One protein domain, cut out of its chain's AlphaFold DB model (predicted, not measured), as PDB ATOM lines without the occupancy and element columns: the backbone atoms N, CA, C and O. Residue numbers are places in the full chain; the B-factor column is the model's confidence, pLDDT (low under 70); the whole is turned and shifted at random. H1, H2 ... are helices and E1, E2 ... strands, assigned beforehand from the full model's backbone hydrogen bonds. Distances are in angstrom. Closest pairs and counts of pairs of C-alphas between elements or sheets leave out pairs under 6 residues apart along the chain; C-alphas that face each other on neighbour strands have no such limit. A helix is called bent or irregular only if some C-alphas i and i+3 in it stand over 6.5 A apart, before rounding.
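This is residues 83 to 252 of the 263 residues of an uncharacterized protein of Sphingomonas alpina (UniProt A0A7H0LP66). The helix H7 runs through the middle of a rounded, mostly helical body, with H3b crossing it, H8 folded back along it and the small strand hairpin E1 and E2 beside it. H4 and H5 lie toward one end of the longest axis, H2 and H9 toward the other. The printed part has 170 residues with nine named helices and two strands, in the order H1 H2 H3 E1 E2 H4 H5 H6 H7 H8 H9; the sheet, E1 - E2, is antiparallel. It is compact, with a radius of gyration of the C-alphas of 15.4 A, and spans 44 by 37 by 29 A.

H1, residues 83 to 86, begins at C-alpha 83, (133.923, 211.101, 156.547). H2 is residues 89 to 99, 15.2 A long. H3, residues 106 to 132, was assigned as one helix by its hydrogen bonds but is bent: C-alphas 114 and 117 are 7.1 A apart. Its arms are H3a, residues 106 to 114, and H3b, residues 117 to 132, 22.9 A. E1 is residues 148 to 150, E2 155 to 157, H4 160 to 167, H5 176 to 186, 15.0 A, and H6 196 to 199. H7, residues 203 to 220, 25.9 A, begins at C-alpha 203, (133.439, 210.617, 151.267). H8 is residues 225 to 233; H9, residues 236 to 249, 20.1 A, ends at C-alpha 249, (138.695, 211.783, 171.965).

H3, taken whole, is the hub, touching 4 other helices. H7 touches H3b with residues 205 to 213 alone, at a steep tilt of 42 degrees, opposite ways; the closest C-alphas, of Gly 123 and Gly 206, are 4.2 A apart. H7 and H8 form a helical hairpin at a shallow tilt of 21 degrees, closest at Ala 215 and Gly 228, C-alphas 4.2 A apart. H7 touches H1 with residues 203 to 207 alone, closest at the C-alphas of Glu 83 and Gly 203, 5.3 A. H3b touches H6, closest at the C-alphas of Met 120 and His 198, 5.3 A, with residues 120 to 124 alone. H3b touches H5, closest at the C-alphas of Ala 125 and Tyr 184, 5.5 A. H4 and H5 only just touch, with 3 pairs of C-alphas within 8 A, the closest those of Glu 162 and Leu 176, 6.8 A. H2 touches H9, closest at the C-alphas of Tyr 95 and Val 242, 6.6 A; H7 and H9 are apart. In the hairpin E1 and E2, N 149 and O 156 are 3.0 A apart, within hydrogen-bond range. Every O i to N i+4 pair is within range in H2, H3a, H3b, H4, H5, H7, H8 and H9; H1 and H6 are too short for one.

The two C-alphas farthest apart, of Val 174 and Ala 251, are 45.1 A apart. The printed part has no cut, and the link from H3 to E1, 15 residues, is long. Mean pLDDT of the printed part is 92.0; residues 192 to 196 are under 70.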
ATOM      1  N   GLU A  83     132.914 212.169 156.609       85.44
ATOM      2  CA  GLU A  83     133.923 211.101 156.547       85.44
ATOM      3  C   GLU A  83     135.334 211.639 156.284       85.44
ATOM      4  O   GLU A  83     136.311 210.961 156.604       85.44
ATOM      5  N   ASN A  84     135.471 212.868 155.768       86.56
ATOM      6  CA  ASN A  84     136.778 213.477 155.545       86.56
ATOM      7  C   ASN A  84     137.572 213.667 156.849       86.56
ATOM      8  O   ASN A  84     138.797 213.641 156.807       86.56
ATOM      9  N   PHE A  85     136.915 213.764 158.013       84.38
ATOM     10  CA  PHE A  85     137.612 213.770 159.308       84.38
ATOM     11  C   PHE A  85     138.332 212.443 159.591       84.38
ATOM     12  O   PHE A  85     139.316 212.410 160.324       84.38
ATOM     13  N   GLY A  86     137.860 211.339 159.007       86.06
ATOM     14  CA  GLY A  86     138.526 210.039 159.053       86.06
ATOM     15  C   GLY A  86     139.709 209.923 158.091       86.06
ATOM     16  O   GLY A  86     140.429 208.932 158.130       86.06
ATOM     17  N   PHE A  87     139.970 210.913 157.238       88.62
ATOM     18  CA  PHE A  87     141.102 210.890 156.308       88.62
ATOM     19  C   PHE A  87     142.389 211.393 156.973       88.62
ATOM     20  O   PHE A  87     143.153 212.178 156.413       88.62
ATOM     21  N   ALA A  88     142.617 210.928 158.199       88.19
ATOM     22  CA  ALA A  88     143.700 211.347 159.067       88.19
ATOM     23  C   ALA A  88     144.648 210.180 159.341       88.19
ATOM     24  O   ALA A  88     144.224 209.042 159.574       88.19
ATOM     25  N   ARG A  89     145.948 210.477 159.366       91.19
ATOM     26  CA  ARG A  89     146.989 209.494 159.681       91.19
ATOM     27  C   ARG A  89     146.771 208.864 161.046       91.19
ATOM     28  O   ARG A  89     146.864 207.649 161.191       91.19
ATOM     29  N   GLU A  90     146.446 209.690 162.022       92.38
ATOM     30  CA  GLU A  90     146.214 209.310 163.406       92.38
ATOM     31  C   GLU A  90     145.078 208.292 163.500       92.38
ATOM     32  O   GLU A  90     145.220 207.273 164.174       92.38
ATOM     33  N   PHE A  91     143.980 208.518 162.772       93.44
ATOM     34  CA  PHE A  91     142.873 207.569 162.740       93.44
ATOM     35  C   PHE A  91     143.273 206.243 162.090       93.44
ATOM     36  O   PHE A  91     142.986 205.179 162.643       93.44
ATOM     37  N   VAL A  92     143.963 206.285 160.946       94.88
ATOM     38  CA  VAL A  92     144.427 205.071 160.261       94.88
ATOM     39  C   VAL A  92     145.329 204.240 161.175       94.88
ATOM     40  O   VAL A  92     145.121 203.034 161.306       94.88
ATOM     41  N   GLU A  93     146.288 204.869 161.856       94.81
ATOM     42  CA  GLU A  93     147.166 204.179 162.803       94.81
ATOM     43  C   GLU A  93     146.384 203.579 163.982       94.81
ATOM     44  O   GLU A  93     146.622 202.426 164.355       94.81
ATOM     45  N   VAL A  94     145.433 204.326 164.557       95.25
ATOM     46  CA  VAL A  94     144.555 203.839 165.636       95.25
ATOM     47  C   VAL A  94     143.761 202.617 165.176       95.25
ATOM     48  O   VAL A  94     143.727 201.608 165.885       95.25
ATOM     49  N   TYR A  95     143.169 202.665 163.983       96.31
ATOM     50  CA  TYR A  95     142.401 201.546 163.452       96.31
ATOM     51  C   TYR A  95     143.276 200.330 163.151       96.31
ATOM     52  O   TYR A  95     142.903 199.226 163.529       96.31
ATOM     53  N   LEU A  96     144.452 200.490 162.536       96.31
ATOM     54  CA  LEU A  96     145.341 199.355 162.258       96.31
ATOM     55  C   LEU A  96     145.799 198.665 163.553       96.31
ATOM     56  O   LEU A  96     145.848 197.435 163.611       96.31
ATOM     57  N   ARG A  97     146.064 199.433 164.618       95.44
ATOM     58  CA  ARG A  97     146.361 198.881 165.953       95.44
ATOM     59  C   ARG A  97     145.167 198.137 166.550       95.44
ATOM     60  O   ARG A  97     145.371 197.096 167.170       95.44
ATOM     61  N   HIS A  98     143.949 198.643 166.351       94.94
ATOM     62  CA  HIS A  98     142.716 197.970 166.769       94.94
ATOM     63  C   HIS A  98     142.465 196.676 165.982       94.94
ATOM     64  O   HIS A  98     142.114 195.659 166.573       94.94
ATOM     65  N   PHE A  99     142.691 196.705 164.666       93.56
ATOM     66  CA  PHE A  99     142.484 195.581 163.753       93.56
ATOM     67  C   PHE A  99     143.294 194.348 164.177       93.56
ATOM     68  O   PHE A  99     142.782 193.228 164.162       93.56
ATOM     69  N   GLY A 100     144.546 194.559 164.597       90.44
ATOM     70  CA  GLY A 100     145.343 193.531 165.255       90.44
ATOM     71  C   GLY A 100     146.831 193.863 165.330       90.44
ATOM     72  O   GLY A 100     147.438 194.319 164.360       90.44
ATOM     73  N   GLY A 101     147.456 193.548 166.470       81.62
ATOM     74  CA  GLY A 101     148.885 193.798 166.702       81.62
ATOM     75  C   GLY A 101     149.825 193.080 165.724       81.62
ATOM     76  O   GLY A 101     150.931 193.555 165.492       81.62
ATOM     77  N   SER A 102     149.383 191.978 165.108       88.06
ATOM     78  CA  SER A 102     150.138 191.282 164.058       88.06
ATOM     79  C   SER A 102     150.192 192.052 162.736       88.06
ATOM     80  O   SER A 102     151.113 191.834 161.958       88.06
ATOM     81  N   VAL A 103     149.218 192.928 162.477       91.38
ATOM     82  CA  VAL A 103     149.164 193.775 161.277       91.38
ATOM     83  C   VAL A 103     149.854 195.109 161.527       91.38
ATOM     84  O   VAL A 103     150.605 195.570 160.678       91.38
ATOM     85  N   ALA A 104     149.664 195.709 162.704       93.50
ATOM     86  CA  ALA A 104     150.215 197.015 163.070       93.50
ATOM     87  C   ALA A 104     151.731 196.999 163.371       93.50
ATOM     88  O   ALA A 104     152.177 197.476 164.420       93.50
ATOM     89  N   THR A 105     152.537 196.447 162.463       96.25
ATOM     90  CA  THR A 105     153.997 196.445 162.578       96.25
ATOM     91  C   THR A 105     154.546 197.868 162.408       96.25
ATOM     92  O   THR A 105     153.973 198.667 161.662       96.25
ATOM     93  N   PRO A 106     155.673 198.225 163.057       95.81
ATOM     94  CA  PRO A 106     156.262 199.556 162.906       95.81
ATOM     95  C   PRO A 106     156.590 199.926 161.453       95.81
ATOM     96  O   PRO A 106     156.409 201.076 161.068       95.81
ATOM     97  N   ALA A 107     157.035 198.952 160.652       96.12
ATOM     98  CA  ALA A 107     157.353 199.156 159.241       96.12
ATOM     99  C   ALA A 107     156.095 199.458 158.411       96.12
ATOM    100  O   ALA A 107     156.087 200.435 157.666       96.12
ATOM    101  N   LEU A 108     155.011 198.691 158.600       96.31
ATOM    102  CA  LEU A 108     153.753 198.949 157.900       96.31
ATOM    103  C   LEU A 108     153.191 200.328 158.255       96.31
ATOM    104  O   LEU A 108     152.794 201.079 157.370       96.31
ATOM    105  N   LEU A 109     153.156 200.675 159.547       96.81
ATOM    106  CA  LEU A 109     152.616 201.961 159.999       96.81
ATOM    107  C   LEU A 109     153.418 203.151 159.452       96.81
ATOM    108  O   LEU A 109     152.827 204.178 159.125       96.81
ATOM    109  N   ALA A 110     154.742 203.015 159.330       95.81
ATOM    110  CA  ALA A 110     155.592 204.043 158.736       95.81
ATOM    111  C   ALA A 110     155.276 204.256 157.246       95.81
ATOM    112  O   ALA A 110     155.045 205.395 156.836       95.81
ATOM    113  N   ASP A 111     155.192 203.176 156.464       96.44
ATOM    114  CA  ASP A 111     154.913 203.253 155.024       96.44
ATOM    115  C   ASP A 111     153.487 203.732 154.741       96.44
ATOM    116  O   ASP A 111     153.275 204.584 153.880       96.44
ATOM    117  N   VAL A 112     152.509 203.261 155.520       96.44
ATOM    118  CA  VAL A 112     151.132 203.765 155.467       96.44
ATOM    119  C   VAL A 112     151.102 205.258 155.784       96.44
ATOM    120  O   VAL A 112     150.536 206.032 155.016       96.44
ATOM    121  N   GLY A 113     151.751 205.686 156.870       93.75
ATOM    122  CA  GLY A 113     151.819 207.097 157.248       93.75
ATOM    123  C   GLY A 113     152.445 207.980 156.164       93.75
ATOM    124  O   GLY A 113     151.979 209.099 155.952       93.75
ATOM    125  N   ALA A 114     153.458 207.474 155.454       92.75
ATOM    126  CA  ALA A 114     154.095 208.167 154.337       92.75
ATOM    127  C   ALA A 114     153.225 208.207 153.066       92.75
ATOM    128  O   ALA A 114     153.311 209.169 152.305       92.75
ATOM    129  N   ALA A 115     152.381 207.196 152.838       94.19
ATOM    130  CA  ALA A 115     151.549 207.080 151.639       94.19
ATOM    131  C   ALA A 115     150.222 207.857 151.711       94.19
ATOM    132  O   ALA A 115     149.690 208.249 150.672       94.19
ATOM    133  N   ILE A 116     149.682 208.112 152.911       92.94
ATOM    134  CA  ILE A 116     148.388 208.802 153.104       92.94
ATOM    135  C   ILE A 116     148.236 210.085 152.273       92.94
ATOM    136  O   ILE A 116     147.198 210.230 151.626       92.94
ATOM    137  N   PRO A 117     149.221 211.000 152.225       90.94
ATOM    138  CA  PRO A 117     149.076 212.230 151.456       90.94
ATOM    139  C   PRO A 117     148.859 211.974 149.950       90.94
ATOM    140  O   PRO A 117     148.034 212.634 149.317       90.94
ATOM    141  N   GLU A 118     149.532 210.973 149.380       92.56
ATOM    142  CA  GLU A 118     149.348 210.572 147.979       92.56
ATOM    143  C   GLU A 118     148.018 209.856 147.743       92.56
ATOM    144  O   GLU A 118     147.341 210.122 146.749       92.56
ATOM    145  N   LEU A 119     147.596 209.002 148.679       94.50
ATOM    146  CA  LEU A 119     146.280 208.361 148.635       94.50
ATOM    147  C   LEU A 119     145.152 209.403 148.679       94.50
ATOM    148  O   LEU A 119     144.151 209.253 147.978       94.50
ATOM    149  N   MET A 120     145.329 210.491 149.432       91.75
ATOM    150  CA  MET A 120     144.385 211.610 149.471       91.75
ATOM    151  C   MET A 120     144.330 212.384 148.161       91.75
ATOM    152  O   MET A 120     143.238 212.654 147.660       91.75
ATOM    153  N   ARG A 121     145.487 212.687 147.564       91.19
ATOM    154  CA  ARG A 121     145.559 213.306 146.230       91.19
ATOM    155  C   ARG A 121     144.875 212.444 145.173       91.19
ATOM    156  O   ARG A 121     144.118 212.967 144.361       91.19
ATOM    157  N   ALA A 122     145.092 211.129 145.209       94.62
ATOM    158  CA  ALA A 122     144.416 210.188 144.324       94.62
ATOM    159  C   ALA A 122     142.896 210.165 144.571       94.62
ATOM    160  O   ALA A 122     142.111 210.226 143.623       94.62
ATOM    161  N   GLY A 123     142.469 210.153 145.838       94.31
ATOM    162  CA  GLY A 123     141.065 210.248 146.235       94.31
ATOM    163  C   GLY A 123     140.378 211.499 145.687       94.31
ATOM    164  O   GLY A 123     139.295 211.411 145.099       94.31
ATOM    165  N   ALA A 124     141.024 212.656 145.824       91.25
ATOM    166  CA  ALA A 124     140.531 213.933 145.324       91.25
ATOM    167  C   ALA A 124     140.494 213.979 143.786       91.25
ATOM    168  O   ALA A 124     139.457 214.321 143.213       91.25
ATOM    169  N   ALA A 125     141.563 213.535 143.116       93.00
ATOM    170  CA  ALA A 125     141.633 213.464 141.655       93.00
ATOM    171  C   ALA A 125     140.518 212.593 141.063       93.00
ATOM    172  O   ALA A 125     139.807 213.011 140.146       93.00
ATOM    173  N   PHE A 126     140.305 211.396 141.616       95.75
ATOM    174  CA  PHE A 126     139.235 210.523 141.140       95.75
ATOM    175  C   PHE A 126     137.846 211.080 141.473       95.75
ATOM    176  O   PHE A 126     136.931 210.947 140.666       95.75
ATOM    177  N   SER A 127     137.677 211.738 142.624       93.62
ATOM    178  CA  SER A 127     136.410 212.387 142.992       93.62
ATOM    179  C   SER A 127     136.043 213.513 142.025       93.62
ATOM    180  O   SER A 127     134.887 213.615 141.610       93.62
ATOM    181  N   GLU A 128     137.019 214.327 141.617       90.81
ATOM    182  CA  GLU A 128     136.826 215.384 140.623       90.81
ATOM    183  C   GLU A 128     136.395 214.806 139.270       90.81
ATOM    184  O   GLU A 128     135.430 215.281 138.666       90.81
ATOM    185  N   ILE A 129     137.057 213.745 138.811       93.44
ATOM    186  CA  ILE A 129     136.704 213.075 137.556       93.44
ATOM    187  C   ILE A 129     135.329 212.433 137.660       93.44
ATOM    188  O   ILE A 129     134.501 212.620 136.773       93.44
ATOM    189  N   ALA A 130     135.033 211.742 138.759       94.19
ATOM    190  CA  ALA A 130     133.724 211.147 138.979       94.19
ATOM    191  C   ALA A 130     132.606 212.202 138.950       94.19
ATOM    192  O   ALA A 130     131.525 211.938 138.419       94.19
ATOM    193  N   ARG A 131     132.870 213.411 139.464       91.25
ATOM    194  CA  ARG A 131     131.959 214.559 139.378       91.25
ATOM    195  C   ARG A 131     131.774 215.041 137.941       91.25
ATOM    196  O   ARG A 131     130.630 215.159 137.517       91.25
ATOM    197  N   LYS A 132     132.857 215.291 137.192       89.75
ATOM    198  CA  LYS A 132     132.797 215.688 135.764       89.75
ATOM    199  C   LYS A 132     132.009 214.658 134.939       89.75
ATOM    200  O   LYS A 132     131.189 215.018 134.104       89.75
ATOM    201  N   HIS A 133     132.227 213.387 135.276       92.19
ATOM    202  CA  HIS A 133     131.501 212.172 134.894       92.19
ATOM    203  C   HIS A 133     129.995 212.144 135.201       92.19
ATOM    204  O   HIS A 133     129.238 211.423 134.558       92.19
ATOM    205  N   SER A 134     129.543 212.846 136.240       91.44
ATOM    206  CA  SER A 134     128.255 212.568 136.896       91.44
ATOM    207  C   SER A 134     128.093 211.091 137.311       91.44
ATOM    208  O   SER A 134     126.997 210.533 137.280       91.44
ATOM    209  N   ILE A 135     129.189 210.435 137.720       94.88
ATOM    210  CA  ILE A 135     129.234 208.999 138.061       94.88
ATOM    211  C   ILE A 135     129.470 208.720 139.550       94.88
ATOM    212  O   ILE A 135     129.580 207.556 139.928       94.88
ATOM    213  N   ILE A 136     129.518 209.740 140.412       93.12
ATOM    214  CA  ILE A 136     129.800 209.592 141.856       93.12
ATOM    215  C   ILE A 136     128.960 208.476 142.502       93.12
ATOM    216  O   ILE A 136     129.504 207.592 143.168       93.12
ATOM    217  N   GLY A 137     127.644 208.465 142.252       91.25
ATOM    218  CA  GLY A 137     126.734 207.446 142.792       91.25
ATOM    219  C   GLY A 137     126.991 206.030 142.255       91.25
ATOM    220  O   GLY A 137     126.640 205.047 142.899       91.25
ATOM    221  N   LYS A 138     127.650 205.898 141.098       94.62
ATOM    222  CA  LYS A 138     128.046 204.609 140.507       94.62
ATOM    223  C   LYS A 138     129.355 204.071 141.088       94.62
ATOM    224  O   LYS A 138     129.606 202.869 140.985       94.62
ATOM    225  N   CYS A 139     130.151 204.918 141.743       95.62
ATOM    226  CA  CYS A 139     131.423 204.548 142.368       95.62
ATOM    227  C   CYS A 139     131.269 203.855 143.736       95.62
ATOM    228  O   CYS A 139     132.252 203.358 144.282       95.62
ATOM    229  N   ALA A 140     130.062 203.795 144.307       93.31
ATOM    230  CA  ALA A 140     129.836 203.192 145.621       93.31
ATOM    231  C   ALA A 140     130.233 201.703 145.643       93.31
ATOM    232  O   ALA A 140     129.660 200.905 144.906       93.31
ATOM    233  N   ASN A 141     131.183 201.294 146.491       91.75
ATOM    234  CA  ASN A 141     131.666 199.903 146.572       91.75
ATOM    235  C   ASN A 141     132.150 199.334 145.222       91.75
ATOM    236  O   ASN A 141     131.814 198.199 144.880       91.75
ATOM    237  N   ILE A 142     132.825 200.135 144.391       95.38
ATOM    238  CA  ILE A 142     133.352 199.654 143.102       95.38
ATOM    239  C   ILE A 142     134.812 199.216 143.161       95.38
ATOM    240  O   ILE A 142     135.230 198.410 142.344       95.38
ATOM    241  N   PHE A 143     135.584 199.765 144.094       96.31
ATOM    242  CA  PHE A 143     136.999 199.449 144.216       96.31
ATOM    243  C   PHE A 143     137.192 198.074 144.855       96.31
ATOM    244  O   PHE A 143     136.461 197.675 145.763       96.31
ATOM    245  N   GLU A 144     138.204 197.377 144.365       95.88
ATOM    246  CA  GLU A 144     138.736 196.112 144.837       95.88
ATOM    247  C   GLU A 144     140.253 196.249 145.011       95.88
ATOM    248  O   GLU A 144     140.887 197.185 144.525       95.88
ATOM    249  N   LEU A 145     140.859 195.276 145.693       96.19
ATOM    250  CA  LEU A 145     142.292 195.288 145.991       96.19
ATOM    251  C   LEU A 145     143.171 195.325 144.732       96.19
ATOM    252  O   LEU A 145     144.243 195.909 144.751       96.19
ATOM    253  N   SER A 146     142.715 194.724 143.632       95.69
ATOM    254  CA  SER A 146     143.433 194.722 142.354       95.69
ATOM    255  C   SER A 146     143.320 196.031 141.574       95.69
ATOM    256  O   SER A 146     143.844 196.108 140.467       95.69
ATOM    257  N   ASP A 147     142.586 197.022 142.082       97.06
ATOM    258  CA  ASP A 147     142.331 198.256 141.344       97.06
ATOM    259  C   ASP A 147     143.240 199.402 141.708       97.06
ATOM    260  O   ASP A 147     143.281 200.378 140.966       97.06
ATOM    261  N   ILE A 148     143.902 199.316 142.852       96.69
ATOM    262  CA  ILE A 148     144.752 200.371 143.374       96.69
ATOM    263  C   ILE A 148     146.127 199.770 143.542       96.69
ATOM    264  O   ILE A 148     146.281 198.768 144.232       96.69
ATOM    265  N   HIS A 149     147.111 200.387 142.906       96.12
ATOM    266  CA  HIS A 149     148.496 199.967 143.008       96.12
ATOM    267  C   HIS A 149     149.327 201.115 143.557       96.12
ATOM    268  O   HIS A 149     149.223 202.252 143.082       96.12
ATOM    269  N   TRP A 150     150.164 200.809 144.540       94.69
ATOM    270  CA  TRP A 150     151.069 201.762 145.150       94.69
ATOM    271  C   TRP A 150     152.508 201.314 144.909       94.69
ATOM    272  O   TRP A 150     152.950 200.252 145.326       94.69
ATOM    273  N   ASN A 151     153.278 202.151 144.219       92.06
ATOM    274  CA  ASN A 151     154.663 201.831 143.858       92.06
ATOM    275  C   ASN A 151     155.708 202.445 144.812       92.06
ATOM    276  O   ASN A 151     156.878 202.553 144.448       92.06
ATOM    277  N   GLY A 152     155.290 202.914 145.993       90.50
ATOM    278  CA  GLY A 152     156.144 203.658 146.927       90.50
ATOM    279  C   GLY A 152     156.192 205.171 146.690       90.50
ATOM    280  O   GLY A 152     156.739 205.896 147.518       90.50
ATOM    281  N   ARG A 153     155.633 205.667 145.579       90.75
ATOM    282  CA  ARG A 153     155.662 207.095 145.227       90.75
ATOM    283  C   ARG A 153     154.327 207.635 144.741       90.75
ATOM    284  O   ARG A 153     154.027 208.799 144.975       90.75
ATOM    285  N   SER A 154     153.577 206.836 144.000       92.44
ATOM    286  CA  SER A 154     152.363 207.273 143.333       92.44
ATOM    287  C   SER A 154     151.324 206.168 143.295       92.44
ATOM    288  O   SER A 154     151.664 204.983 143.270       92.44
ATOM    289  N   VAL A 155     150.066 206.580 143.195       95.06
ATOM    290  CA  VAL A 155     148.929 205.682 143.012       95.06
ATOM    291  C   VAL A 155     148.629 205.512 141.528       95.06
ATOM    292  O   VAL A 155     148.540 206.496 140.795       95.06
ATOM    293  N   THR A 156     148.415 204.277 141.086       96.44
ATOM    294  CA  THR A 156     147.793 203.999 139.787       96.44
ATOM    295  C   THR A 156     146.498 203.224 139.978       96.44
ATOM    296  O   THR A 156     146.331 202.490 140.954       96.44
ATOM    297  N   LEU A 157     145.565 203.427 139.046       97.25
ATOM    298  CA  LEU A 157     144.274 202.751 139.048       97.25
ATOM    299  C   LEU A 157     144.176 201.756 137.891       97.25
ATOM    300  O   LEU A 157     144.664 202.016 136.790       97.25
ATOM    301  N   SER A 158     143.522 200.621 138.129       96.94
ATOM    302  CA  SER A 158     143.297 199.599 137.106       96.94
ATOM    303  C   SER A 158     142.300 200.062 136.049       96.94
ATOM    304  O   SER A 158     141.221 200.571 136.359       96.94
ATOM    305  N   ILE A 159     142.611 199.779 134.781       95.94
ATOM    306  CA  ILE A 159     141.712 200.029 133.645       95.94
ATOM    307  C   ILE A 159     140.395 199.237 133.746       95.94
ATOM    308  O   ILE A 159     139.379 199.626 133.174       95.94
ATOM    309  N   LEU A 160     140.373 198.148 134.525       96.19
ATOM    310  CA  LEU A 160     139.179 197.325 134.736       96.19
ATOM    311  C   LEU A 160     138.058 198.065 135.488       96.19
ATOM    312  O   LEU A 160     136.897 197.652 135.419       96.19
ATOM    313  N   LEU A 161     138.374 199.174 136.170       96.06
ATOM    314  CA  LEU A 161     137.370 200.056 136.770       96.06
ATOM    315  C   LEU A 161     136.411 200.629 135.718       96.06
ATOM    316  O   LEU A 161     135.219 200.744 136.001       96.06
ATOM    317  N   GLU A 162     136.878 200.928 134.500       96.50
ATOM    318  CA  GLU A 162     136.024 201.473 133.432       96.50
ATOM    319  C   GLU A 162     134.927 200.477 133.046       96.50
ATOM    320  O   GLU A 162     133.750 200.830 132.983       96.50
ATOM    321  N   ALA A 163     135.291 199.201 132.884       95.50
ATOM    322  CA  ALA A 163     134.341 198.139 132.566       95.50
ATOM    323  C   ALA A 163     133.299 197.939 133.683       95.50
ATOM    324  O   ALA A 163     132.110 197.764 133.402       95.50
ATOM    325  N   ARG A 164     133.712 198.012 134.957       96.25
ATOM    326  CA  ARG A 164     132.786 197.917 136.100       96.25
ATOM    327  C   ARG A 164     131.911 199.157 136.271       96.25
ATOM    328  O   ARG A 164     130.776 199.038 136.724       96.25
ATOM    329  N   LEU A 165     132.388 200.345 135.903       96.44
ATOM    330  CA  LEU A 165     131.551 201.548 135.876       96.44
ATOM    331  C   LEU A 165     130.513 201.454 134.756       96.44
ATOM    332  O   LEU A 165     129.329 201.715 134.991       96.44
ATOM    333  N   ALA A 166     130.932 201.023 133.563       96.44
ATOM    334  CA  ALA A 166     130.047 200.821 132.422       96.44
ATOM    335  C   ALA A 166     128.930 199.815 132.744       96.44
ATOM    336  O   ALA A 166     127.763 200.085 132.460       96.44
ATOM    337  N   SER A 167     129.244 198.705 133.425       96.31
ATOM    338  CA  SER A 167     128.236 197.711 133.829       96.31
ATOM    339  C   SER A 167     127.214 198.244 134.843       96.31
ATOM    340  O   SER A 167     126.104 197.722 134.932       96.31
ATOM    341  N   ARG A 168     127.534 199.328 135.562       95.94
ATOM    342  CA  ARG A 168     126.612 200.058 136.452       95.94
ATOM    343  C   ARG A 168     125.830 201.170 135.742       95.94
ATOM    344  O   ARG A 168     125.098 201.925 136.396       95.94
ATOM    345  N   GLY A 169     125.962 201.274 134.420       94.50
ATOM    346  CA  GLY A 169     125.272 202.250 133.578       94.50
ATOM    347  C   GLY A 169     125.952 203.617 133.513       94.50
ATOM    348  O   GLY A 169     125.289 204.597 133.182       94.50
ATOM    349  N   ALA A 170     127.237 203.716 133.863       94.88
ATOM    350  CA  ALA A 170     128.005 204.931 133.617       94.88
ATOM    351  C   ALA A 170     128.276 205.090 132.112       94.88
ATOM    352  O   ALA A 170     128.710 204.149 131.447       94.88
ATOM    353  N   GLN A 171     128.018 206.282 131.579       92.75
ATOM    354  CA  GLN A 171     128.257 206.607 130.174       92.75
ATOM    355  C   GLN A 171     129.636 207.259 130.007       92.75
ATOM    356  O   GLN A 171     130.144 207.866 130.944       92.75
ATOM    357  N   ASN A 172     130.234 207.134 128.817       88.56
ATOM    358  CA  ASN A 172     131.494 207.797 128.442       88.56
ATOM    359  C   ASN A 172     132.695 207.526 129.373       88.56
ATOM    360  O   ASN A 172     133.588 208.354 129.496       88.56
ATOM    361  N   VAL A 173     132.752 206.346 129.998       93.31
ATOM    362  CA  VAL A 173     133.831 205.980 130.938       93.31
ATOM    363  C   VAL A 173     135.120 205.493 130.272       93.31
ATOM    364  O   VAL A 173     136.091 205.216 130.969       93.31
ATOM    365  N   VAL A 174     135.143 205.374 128.941       93.81
ATOM    366  CA  VAL A 174     136.340 204.966 128.193       93.81
ATOM    367  C   VAL A 174     137.405 206.053 128.304       93.81
ATOM    368  O   VAL A 174     137.162 207.201 127.934       93.81
ATOM    369  N   GLY A 175     138.595 205.687 128.782       94.44
ATOM    370  CA  GLY A 175     139.707 206.621 128.978       94.44
ATOM    371  C   GLY A 175     139.627 207.430 130.275       94.44
ATOM    372  O   GLY A 175     140.477 208.293 130.507       94.44
ATOM    373  N   LEU A 176     138.658 207.136 131.147       95.88
ATOM    374  CA  LEU A 176     138.526 207.755 132.463       95.88
ATOM    375  C   LEU A 176     139.780 207.541 133.320       95.88
ATOM    376  O   LEU A 176     140.218 208.458 134.011       95.88
ATOM    377  N   ILE A 177     140.403 206.363 133.252       96.75
ATOM    378  CA  ILE A 177     141.613 206.050 134.025       96.75
ATOM    379  C   ILE A 177     142.844 206.771 133.463       96.75
ATOM    380  O   ILE A 177     143.716 207.209 134.220       96.75
ATOM    381  N   ALA A 178     142.899 206.981 132.147       96.44
ATOM    382  CA  ALA A 178     143.920 207.829 131.537       96.44
ATOM    383  C   ALA A 178     143.743 209.297 131.963       96.44
ATOM    384  O   ALA A 178     144.717 209.956 132.328       96.44
ATOM    385  N   GLN A 179     142.501 209.791 132.001       95.50
ATOM    386  CA  GLN A 179     142.192 211.116 132.539       95.50
ATOM    387  C   GLN A 179     142.596 211.229 134.013       95.50
ATOM    388  O   GLN A 179     143.232 212.211 134.383       95.50
ATOM    389  N   PHE A 180     142.309 210.211 134.833       96.19
ATOM    390  CA  PHE A 180     142.762 210.140 136.226       96.19
ATOM    391  C   PHE A 180     144.267 210.275 136.337       96.19
ATOM    392  O   PHE A 180     144.747 211.118 137.086       96.19
ATOM    393  N   THR A 181     145.005 209.505 135.547       95.19
ATOM    394  CA  THR A 181     146.467 209.531 135.552       95.19
ATOM    395  C   THR A 181     146.993 210.933 135.221       95.19
ATOM    396  O   THR A 181     147.874 211.445 135.912       95.19
ATOM    397  N   ASN A 182     146.406 211.594 134.218       93.69
ATOM    398  CA  ASN A 182     146.787 212.950 133.820       93.69
ATOM    399  C   ASN A 182     146.444 214.003 134.885       93.69
ATOM    400  O   ASN A 182     147.286 214.841 135.206       93.69
ATOM    401  N   GLU A 183     145.234 213.975 135.453       90.06
ATOM    402  CA  GLU A 183     144.824 214.938 136.486       90.06
ATOM    403  C   GLU A 183     145.606 214.729 137.789       90.06
ATOM    404  O   GLU A 183     146.051 215.705 138.401       90.06
ATOM    405  N   TYR A 184     145.836 213.471 138.181       92.44
ATOM    406  CA  TYR A 184     146.621 213.117 139.359       92.44
ATOM    407  C   TYR A 184     148.070 213.595 139.228       92.44
ATOM    408  O   TYR A 184     148.542 214.345 140.079       92.44
ATOM    409  N   HIS A 185     148.767 213.243 138.144       90.25
ATOM    410  CA  HIS A 185     150.167 213.639 137.968       90.25
ATOM    411  C   HIS A 185     150.358 215.108 137.589       90.25
ATOM    412  O   HIS A 185     151.402 215.666 137.916       90.25
ATOM    413  N   GLY A 186     149.384 215.738 136.937       87.12
ATOM    414  CA  GLY A 186     149.462 217.148 136.568       87.12
ATOM    415  C   GLY A 186     149.119 218.069 137.732       87.12
ATOM    416  O   GLY A 186     149.974 218.773 138.261       87.12
ATOM    417  N   LYS A 187     147.848 218.075 138.122       83.69
ATOM    418  CA  LYS A 187     147.282 219.076 139.029       83.69
ATOM    419  C   LYS A 187     147.388 218.665 140.493       83.69
ATOM    420  O   LYS A 187     147.836 219.451 141.321       83.69
ATOM    421  N   TRP A 188     146.992 217.435 140.814       84.81
ATOM    422  CA  TRP A 188     146.871 216.999 142.208       84.81
ATOM    423  C   TRP A 188     148.213 216.628 142.850       84.81
ATOM    424  O   TRP A 188     148.378 216.825 144.050       84.81
ATOM    425  N   SER A 189     149.204 216.186 142.072       81.19
ATOM    426  CA  SER A 189     150.569 215.923 142.561       81.19
ATOM    427  C   SER A 189     151.265 217.183 143.091       81.19
ATOM    428  O   SER A 189     152.119 217.099 143.974       81.19
ATOM    429  N   GLN A 190     150.879 218.352 142.570       78.38
ATOM    430  CA  GLN A 190     151.409 219.658 142.964       78.38
ATOM    431  C   GLN A 190     150.555 220.341 144.038       78.38
ATOM    432  O   GLN A 190     150.999 221.321 144.634       78.38
ATOM    433  N   ALA A 191     149.343 219.837 144.299       73.25
ATOM    434  CA  ALA A 191     148.461 220.399 145.314       73.25
ATOM    435  C   ALA A 191     149.133 220.304 146.695       73.25
ATOM    436  O   ALA A 191     149.692 219.247 147.016       73.25
ATOM    437  N   PRO A 192     149.115 221.363 147.522       67.38
ATOM    438  CA  PRO A 192     149.714 221.324 148.848       67.38
ATOM    439  C   PRO A 192     149.195 220.134 149.662       67.38
ATOM    440  O   PRO A 192     147.993 219.889 149.736       67.38
ATOM    441  N   LEU A 193     150.101 219.414 150.329       63.06
ATOM    442  CA  LEU A 193     149.748 218.355 151.289       63.06
ATOM    443  C   LEU A 193     149.159 218.903 152.598       63.06
ATOM    444  O   LEU A 193     149.165 218.213 153.617       63.06
ATOM    445  N   SER A 194     148.690 220.152 152.604       55.34
ATOM    446  CA  SER A 194     147.984 220.710 153.749       55.34
ATOM    447  C   SER A 194     146.665 219.958 153.972       55.34
ATOM    448  O   SER A 194     146.238 219.139 153.151       55.34
ATOM    449  N   HIS A 195     146.006 220.247 155.098       56.41
ATOM    450  CA  HIS A 195     144.681 219.721 155.467       56.41
ATOM    451  C   HIS A 195     143.617 219.849 154.352       56.41
ATOM    452  O   HIS A 195     142.553 219.263 154.419       56.41
ATOM    453  N   GLU A 196     143.890 220.600 153.301       68.56
ATOM    454  CA  GLU A 196     142.961 220.980 152.253       68.56
ATOM    455  C   GLU A 196     142.672 219.835 151.273       68.56
ATOM    456  O   GLU A 196     141.528 219.630 150.876       68.56
ATOM    457  N   THR A 197     143.682 219.035 150.911       72.88
ATOM    458  CA  THR A 197     143.530 218.033 149.839       72.88
ATOM    459  C   THR A 197     142.544 216.922 150.212       72.88
ATOM    460  O   THR A 197     141.759 216.488 149.368       72.88
ATOM    461  N   HIS A 198     142.521 216.486 151.476       75.81
ATOM    462  CA  HIS A 198     141.595 215.436 151.912       75.81
ATOM    463  C   HIS A 198     140.129 215.903 151.906       75.81
ATOM    464  O   HIS A 198     139.228 215.085 151.734       75.81
ATOM    465  N   PHE A 199     139.885 217.211 152.017       80.50
ATOM    466  CA  PHE A 199     138.547 217.799 151.963       80.50
ATOM    467  C   PHE A 199     137.962 217.885 150.547       80.50
ATOM    468  O   PHE A 199     136.752 218.059 150.405       80.50
ATOM    469  N   HIS A 200     138.786 217.730 149.505       84.12
ATOM    470  CA  HIS A 200     138.317 217.660 148.117       84.12
ATOM    471  C   HIS A 200     137.867 216.255 147.694       84.12
ATOM    472  O   HIS A 200     137.218 216.099 146.658       84.12
ATOM    473  N   ALA A 201     138.211 215.221 148.464       89.06
ATOM    474  CA  ALA A 201     137.783 213.864 148.175       89.06
ATOM    475  C   ALA A 201     136.329 213.648 148.624       89.06
ATOM    476  O   ALA A 201     135.963 213.920 149.766       89.06
ATOM    477  N   HIS A 202     135.506 213.100 147.731       91.06
ATOM    478  CA  HIS A 202     134.148 212.676 148.059       91.06
ATOM    479  C   HIS A 202     134.200 211.518 149.062       91.06
ATOM    480  O   HIS A 202     134.927 210.559 148.810       91.06
ATOM    481  N   GLY A 203     133.389 211.553 150.127       90.25
ATOM    482  CA  GLY A 203     133.439 210.617 151.267       90.25
ATOM    483  C   GLY A 203     133.721 209.154 150.890       90.25
ATOM    484  O   GLY A 203     134.831 208.666 151.075       90.25
ATOM    485  N   HIS A 204     132.771 208.452 150.262       92.00
ATOM    486  CA  HIS A 204     132.968 207.024 149.936       92.00
ATOM    487  C   HIS A 204     134.062 206.736 148.894       92.00
ATOM    488  O   HIS A 204     134.577 205.622 148.848       92.00
ATOM    489  N   ILE A 205     134.398 207.696 148.026       94.81
ATOM    490  CA  ILE A 205     135.432 207.522 146.993       94.81
ATOM    491  C   ILE A 205     136.813 207.656 147.630       94.81
ATOM    492  O   ILE A 205     137.658 206.781 147.456       94.81
ATOM    493  N   GLY A 206     137.021 208.739 148.383       94.38
ATOM    494  CA  GLY A 206     138.244 208.989 149.134       94.38
ATOM    495  C   GLY A 206     138.511 207.884 150.145       94.38
ATOM    496  O   GLY A 206     139.623 207.365 150.191       94.38
ATOM    497  N   GLU A 207     137.476 207.450 150.870       94.19
ATOM    498  CA  GLU A 207     137.571 206.339 151.814       94.19
ATOM    499  C   GLU A 207     138.009 205.047 151.110       94.19
ATOM    500  O   GLU A 207     138.944 204.384 151.559       94.19
ATOM    501  N   ALA A 208     137.372 204.695 149.988       95.56
ATOM    502  CA  ALA A 208     137.732 203.495 149.246       95.56
ATOM    503  C   ALA A 208     139.181 203.552 148.744       95.56
ATOM    504  O   ALA A 208     139.924 202.593 148.943       95.56
ATOM    505  N   ILE A 209     139.605 204.671 148.147       96.56
ATOM    506  CA  ILE A 209     140.968 204.817 147.626       96.56
ATOM    507  C   ILE A 209     142.008 204.736 148.745       96.56
ATOM    508  O   ILE A 209     142.995 204.013 148.611       96.56
ATOM    509  N   LEU A 210     141.757 205.406 149.870       95.88
ATOM    510  CA  LEU A 210     142.609 205.341 151.053       95.88
ATOM    511  C   LEU A 210     142.774 203.905 151.545       95.88
ATOM    512  O   LEU A 210     143.890 203.408 151.674       95.88
ATOM    513  N   TRP A 211     141.665 203.222 151.817       97.19
ATOM    514  CA  TRP A 211     141.705 201.924 152.478       97.19
ATOM    515  C   TRP A 211     142.171 200.791 151.566       97.19
ATOM    516  O   TRP A 211     142.883 199.905 152.038       97.19
ATOM    517  N   PHE A 212     141.830 200.812 150.275       97.88
ATOM    518  CA  PHE A 212     142.385 199.850 149.321       97.88
ATOM    519  C   PHE A 212     143.863 200.120 149.021       97.88
ATOM    520  O   PHE A 212     144.616 199.163 148.870       97.88
ATOM    521  N   GLY A 213     144.310 201.379 149.038       97.81
ATOM    522  CA  GLY A 213     145.735 201.707 148.979       97.81
ATOM    523  C   GLY A 213     146.512 201.202 150.198       97.81
ATOM    524  O   GLY A 213     147.538 200.551 150.047       97.81
ATOM    525  N   ILE A 214     145.989 201.407 151.413       97.62
ATOM    526  CA  ILE A 214     146.574 200.852 152.650       97.62
ATOM    527  C   ILE A 214     146.637 199.321 152.593       97.62
ATOM    528  O   ILE A 214     147.618 198.717 153.026       97.62
ATOM    529  N   ALA A 215     145.591 198.684 152.070       97.69
ATOM    530  CA  ALA A 215     145.555 197.239 151.915       97.69
ATOM    531  C   ALA A 215     146.597 196.724 150.919       97.69
ATOM    532  O   ALA A 215     147.193 195.676 151.164       97.69
ATOM    533  N   GLU A 216     146.833 197.444 149.823       98.06
ATOM    534  CA  GLU A 216     147.898 197.111 148.881       98.06
ATOM    535  C   GLU A 216     149.274 197.198 149.556       98.06
ATOM    536  O   GLU A 216     150.046 196.236 149.489       98.06
ATOM    537  N   ILE A 217     149.517 198.261 150.335       97.81
ATOM    538  CA  ILE A 217     150.756 198.419 151.107       97.81
ATOM    539  C   ILE A 217     150.922 197.242 152.072       97.81
ATOM    540  O   ILE A 217     151.990 196.638 152.126       97.81
ATOM    541  N   ALA A 218     149.870 196.842 152.790       97.56
ATOM    542  CA  ALA A 218     149.926 195.663 153.650       97.56
ATOM    543  C   ALA A 218     150.313 194.393 152.866       97.56
ATOM    544  O   ALA A 218     151.178 193.631 153.298       97.56
ATOM    545  N   VAL A 219     149.748 194.172 151.679       97.69
ATOM    546  CA  VAL A 219     150.130 193.021 150.845       97.69
ATOM    547  C   VAL A 219     151.603 193.088 150.424       97.69
ATOM    548  O   VAL A 219     152.285 192.063 150.462       97.69
ATOM    549  N   SER A 220     152.135 194.273 150.112       96.62
ATOM    550  CA  SER A 220     153.567 194.451 149.816       96.62
ATOM    551  C   SER A 220     154.485 194.128 151.008       96.62
ATOM    552  O   SER A 220     155.613 193.678 150.816       96.62
ATOM    553  N   HIS A 221     153.975 194.262 152.239       96.75
ATOM    554  CA  HIS A 221     154.644 193.860 153.485       96.75
ATOM    555  C   HIS A 221     154.516 192.356 153.788       96.75
ATOM    556  O   HIS A 221     154.919 191.895 154.855       96.75
ATOM    557  N   GLY A 222     153.970 191.569 152.857       96.88
ATOM    558  CA  GLY A 222     153.859 190.114 152.968       96.88
ATOM    559  C   GLY A 222     152.585 189.621 153.655       96.88
ATOM    560  O   GLY A 222     152.454 188.419 153.893       96.88
ATOM    561  N   PHE A 223     151.629 190.506 153.961       97.69
ATOM    562  CA  PHE A 223     150.306 190.077 154.412       97.69
ATOM    563  C   PHE A 223     149.520 189.433 153.259       97.69
ATOM    564  O   PHE A 223     149.708 189.751 152.084       97.69
ATOM    565  N   SER A 224     148.615 188.506 153.582       97.38
ATOM    566  CA  SER A 224     147.799 187.852 152.557       97.38
ATOM    567  C   SER A 224     146.808 188.835 151.921       97.38
ATOM    568  O   SER A 224     146.346 189.787 152.553       97.38
ATOM    569  N   ALA A 225     146.397 188.561 150.680       96.88
ATOM    570  CA  ALA A 225     145.354 189.342 150.009       96.88
ATOM    571  C   ALA A 225     144.011 189.330 150.771       96.88
ATOM    572  O   ALA A 225     143.209 190.251 150.633       96.88
ATOM    573  N   GLU A 226     143.756 188.293 151.572       96.75
ATOM    574  CA  GLU A 226     142.599 188.229 152.467       96.75
ATOM    575  C   GLU A 226     142.694 189.272 153.585       96.75
ATOM    576  O   GLU A 226     141.760 190.052 153.752       96.75
ATOM    577  N   ILE A 227     143.843 189.365 154.267       96.75
ATOM    578  CA  ILE A 227     144.094 190.410 155.272       96.75
ATOM    579  C   ILE A 227     143.969 191.800 154.639       96.75
ATOM    580  O   ILE A 227     143.315 192.670 155.209       96.75
ATOM    581  N   GLY A 228     144.524 192.002 153.439       97.06
ATOM    582  CA  GLY A 228     144.363 193.254 152.698       97.06
ATOM    583  C   GLY A 228     142.887 193.615 152.471       97.06
ATOM    584  O   GLY A 228     142.455 194.719 152.796       97.06
ATOM    585  N   ARG A 229     142.067 192.676 151.983       96.31
ATOM    586  CA  ARG A 229     140.622 192.912 151.789       96.31
ATOM    587  C   ARG A 229     139.888 193.224 153.093       96.31
ATOM    588  O   ARG A 229     139.016 194.100 153.086       96.31
ATOM    589  N   GLU A 230     140.248 192.551 154.183       96.06
ATOM    590  CA  GLU A 230     139.692 192.805 155.515       96.06
ATOM    591  C   GLU A 230     140.049 194.207 156.030       96.06
ATOM    592  O   GLU A 230     139.174 194.905 156.540       96.06
ATOM    593  N   ILE A 231     141.291 194.668 155.831       95.81
ATOM    594  CA  ILE A 231     141.705 196.049 156.139       95.81
ATOM    595  C   ILE A 231     140.887 197.046 155.310       95.81
ATOM    596  O   ILE A 231     140.350 198.021 155.851       95.81
ATOM    597  N   ALA A 232     140.778 196.804 154.000       95.56
ATOM    598  CA  ALA A 232     140.156 197.745 153.081       95.56
ATOM    599  C   ALA A 232     138.651 197.897 153.337       95.56
ATOM    600  O   ALA A 232     138.131 198.993 153.551       95.56
ATOM    601  N   SER A 233     137.950 196.768 153.320       92.50
ATOM    602  CA  SER A 233     136.494 196.717 153.170       92.50
ATOM    603  C   SER A 233     135.793 195.796 154.166       92.50
ATOM    604  O   SER A 233     134.563 195.850 154.250       92.50
ATOM    605  N   GLY A 234     136.554 194.990 154.914       86.31
ATOM    606  CA  GLY A 234     136.050 194.165 156.006       86.31
ATOM    607  C   GLY A 234     135.682 194.997 157.232       86.31
ATOM    608  O   GLY A 234     136.025 196.175 157.348       86.31
ATOM    609  N   ARG A 235     134.921 194.375 158.142       90.19
ATOM    610  CA  ARG A 235     134.561 194.910 159.470       90.19
ATOM    611  C   ARG A 235     134.106 196.381 159.481       90.19
ATOM    612  O   ARG A 235     134.414 197.126 160.407       90.19
ATOM    613  N   ARG A 236     133.341 196.812 158.472       91.44
ATOM    614  CA  ARG A 236     132.939 198.224 158.282       91.44
ATOM    615  C   ARG A 236     132.314 198.858 159.523       91.44
ATOM    616  O   ARG A 236     132.681 199.963 159.899       91.44
ATOM    617  N   GLU A 237     131.416 198.135 160.187       92.25
ATOM    618  CA  GLU A 237     130.769 198.619 161.412       92.25
ATOM    619  C   GLU A 237     131.749 198.758 162.584       92.25
ATOM    620  O   GLU A 237     131.613 199.657 163.408       92.25
ATOM    621  N   GLU A 238     132.766 197.900 162.665       93.69
ATOM    622  CA  GLU A 238     133.832 198.018 163.664       93.69
ATOM    623  C   GLU A 238     134.714 199.231 163.376       93.69
ATOM    624  O   GLU A 238     134.896 200.065 164.260       93.69
ATOM    625  N   LYS A 239     135.165 199.390 162.126       93.44
ATOM    626  CA  LYS A 239     135.910 200.570 161.668       93.44
ATOM    627  C   LYS A 239     135.162 201.864 161.988       93.44
ATOM    628  O   LYS A 239     135.747 202.781 162.561       93.44
ATOM    629  N   ARG A 240     133.853 201.903 161.716       92.44
ATOM    630  CA  ARG A 240     132.979 203.036 162.046       92.44
ATOM    631  C   ARG A 240     132.906 203.296 163.556       92.44
ATOM    632  O   ARG A 240     133.036 204.439 163.981       92.44
ATOM    633  N   ARG A 241     132.759 202.263 164.394       94.19
ATOM    634  CA  ARG A 241     132.773 202.425 165.865       94.19
ATOM    635  C   ARG A 241     134.108 202.967 166.385       94.19
ATOM    636  O   ARG A 241     134.108 203.834 167.261       94.19
ATOM    637  N   VAL A 242     135.229 202.475 165.855       94.75
ATOM    638  CA  VAL A 242     136.570 202.971 166.207       94.75
ATOM    639  C   VAL A 242     136.716 204.432 165.793       94.75
ATOM    640  O   VAL A 242     137.194 205.233 166.589       94.75
ATOM    641  N   TRP A 243     136.244 204.791 164.598       93.62
ATOM    642  CA  TRP A 243     136.248 206.168 164.107       93.62
ATOM    643  C   TRP A 243     135.471 207.114 165.019       93.62
ATOM    644  O   TRP A 243     136.023 208.121 165.450       93.62
ATOM    645  N   HIS A 244     134.242 206.758 165.398       91.56
ATOM    646  CA  HIS A 244     133.449 207.563 166.329       91.56
ATOM    647  C   HIS A 244     134.133 207.716 167.690       91.56
ATOM    648  O   HIS A 244     134.208 208.819 168.224       91.56
ATOM    649  N   THR A 245     134.687 206.627 168.233       93.81
ATOM    650  CA  THR A 245     135.414 206.662 169.513       93.81
ATOM    651  C   THR A 245     136.637 207.576 169.432       93.81
ATOM    652  O   THR A 245     136.870 208.382 170.331       93.81
ATOM    653  N   TRP A 246     137.399 207.475 168.341       93.75
ATOM    654  CA  TRP A 246     138.556 208.324 168.082       93.75
ATOM    655  C   TRP A 246     138.146 209.793 167.955       93.75
ATOM    656  O   TRP A 246     138.706 210.623 168.666       93.75
ATOM    657  N   MET A 247     137.121 210.113 167.161       89.75
ATOM    658  CA  MET A 247     136.607 211.479 167.028       89.75
ATOM    659  C   MET A 247     136.197 212.083 168.371       89.75
ATOM    660  O   MET A 247     136.569 213.213 168.664       89.75
ATOM    661  N   CYS A 248     135.492 211.333 169.223       88.44
ATOM    662  CA  CYS A 248     135.097 211.809 170.550       88.44
ATOM    663  C   CYS A 248     136.285 212.070 171.493       88.44
ATOM    664  O   CYS A 248     136.113 212.747 172.503       88.44
ATOM    665  N   SER A 249     137.472 211.533 171.193       89.31
ATOM    666  CA  SER A 249     138.695 211.783 171.965       89.31
ATOM    667  C   SER A 249     139.475 213.017 171.503       89.31
ATOM    668  O   SER A 249     140.404 213.446 172.189       89.31
ATOM    669  N   LEU A 250     139.119 213.585 170.346       87.88
ATOM    670  CA  LEU A 250     139.801 214.742 169.784       87.88
ATOM    671  C   LEU A 250     139.417 216.034 170.514       87.88
ATOM    672  O   LEU A 250     138.322 216.179 171.059       87.88
ATOM    673  N   ALA A 251     140.330 217.007 170.507       86.12
ATOM    674  CA  ALA A 251     140.054 218.322 171.075       86.12
ATOM    675  C   ALA A 251     138.949 219.032 170.261       86.12
ATOM    676  O   ALA A 251     139.022 219.004 169.031       86.12
ATOM    677  N   PRO A 252     137.989 219.740 170.891       79.81
ATOM    678  CA  PRO A 252     136.874 220.383 170.181       79.81
ATOM    679  C   PRO A 252     137.300 221.255 168.991       79.81
ATOM    680  O   PRO A 252     136.735 221.142 167.910       79.81
TER     681      PRO A 252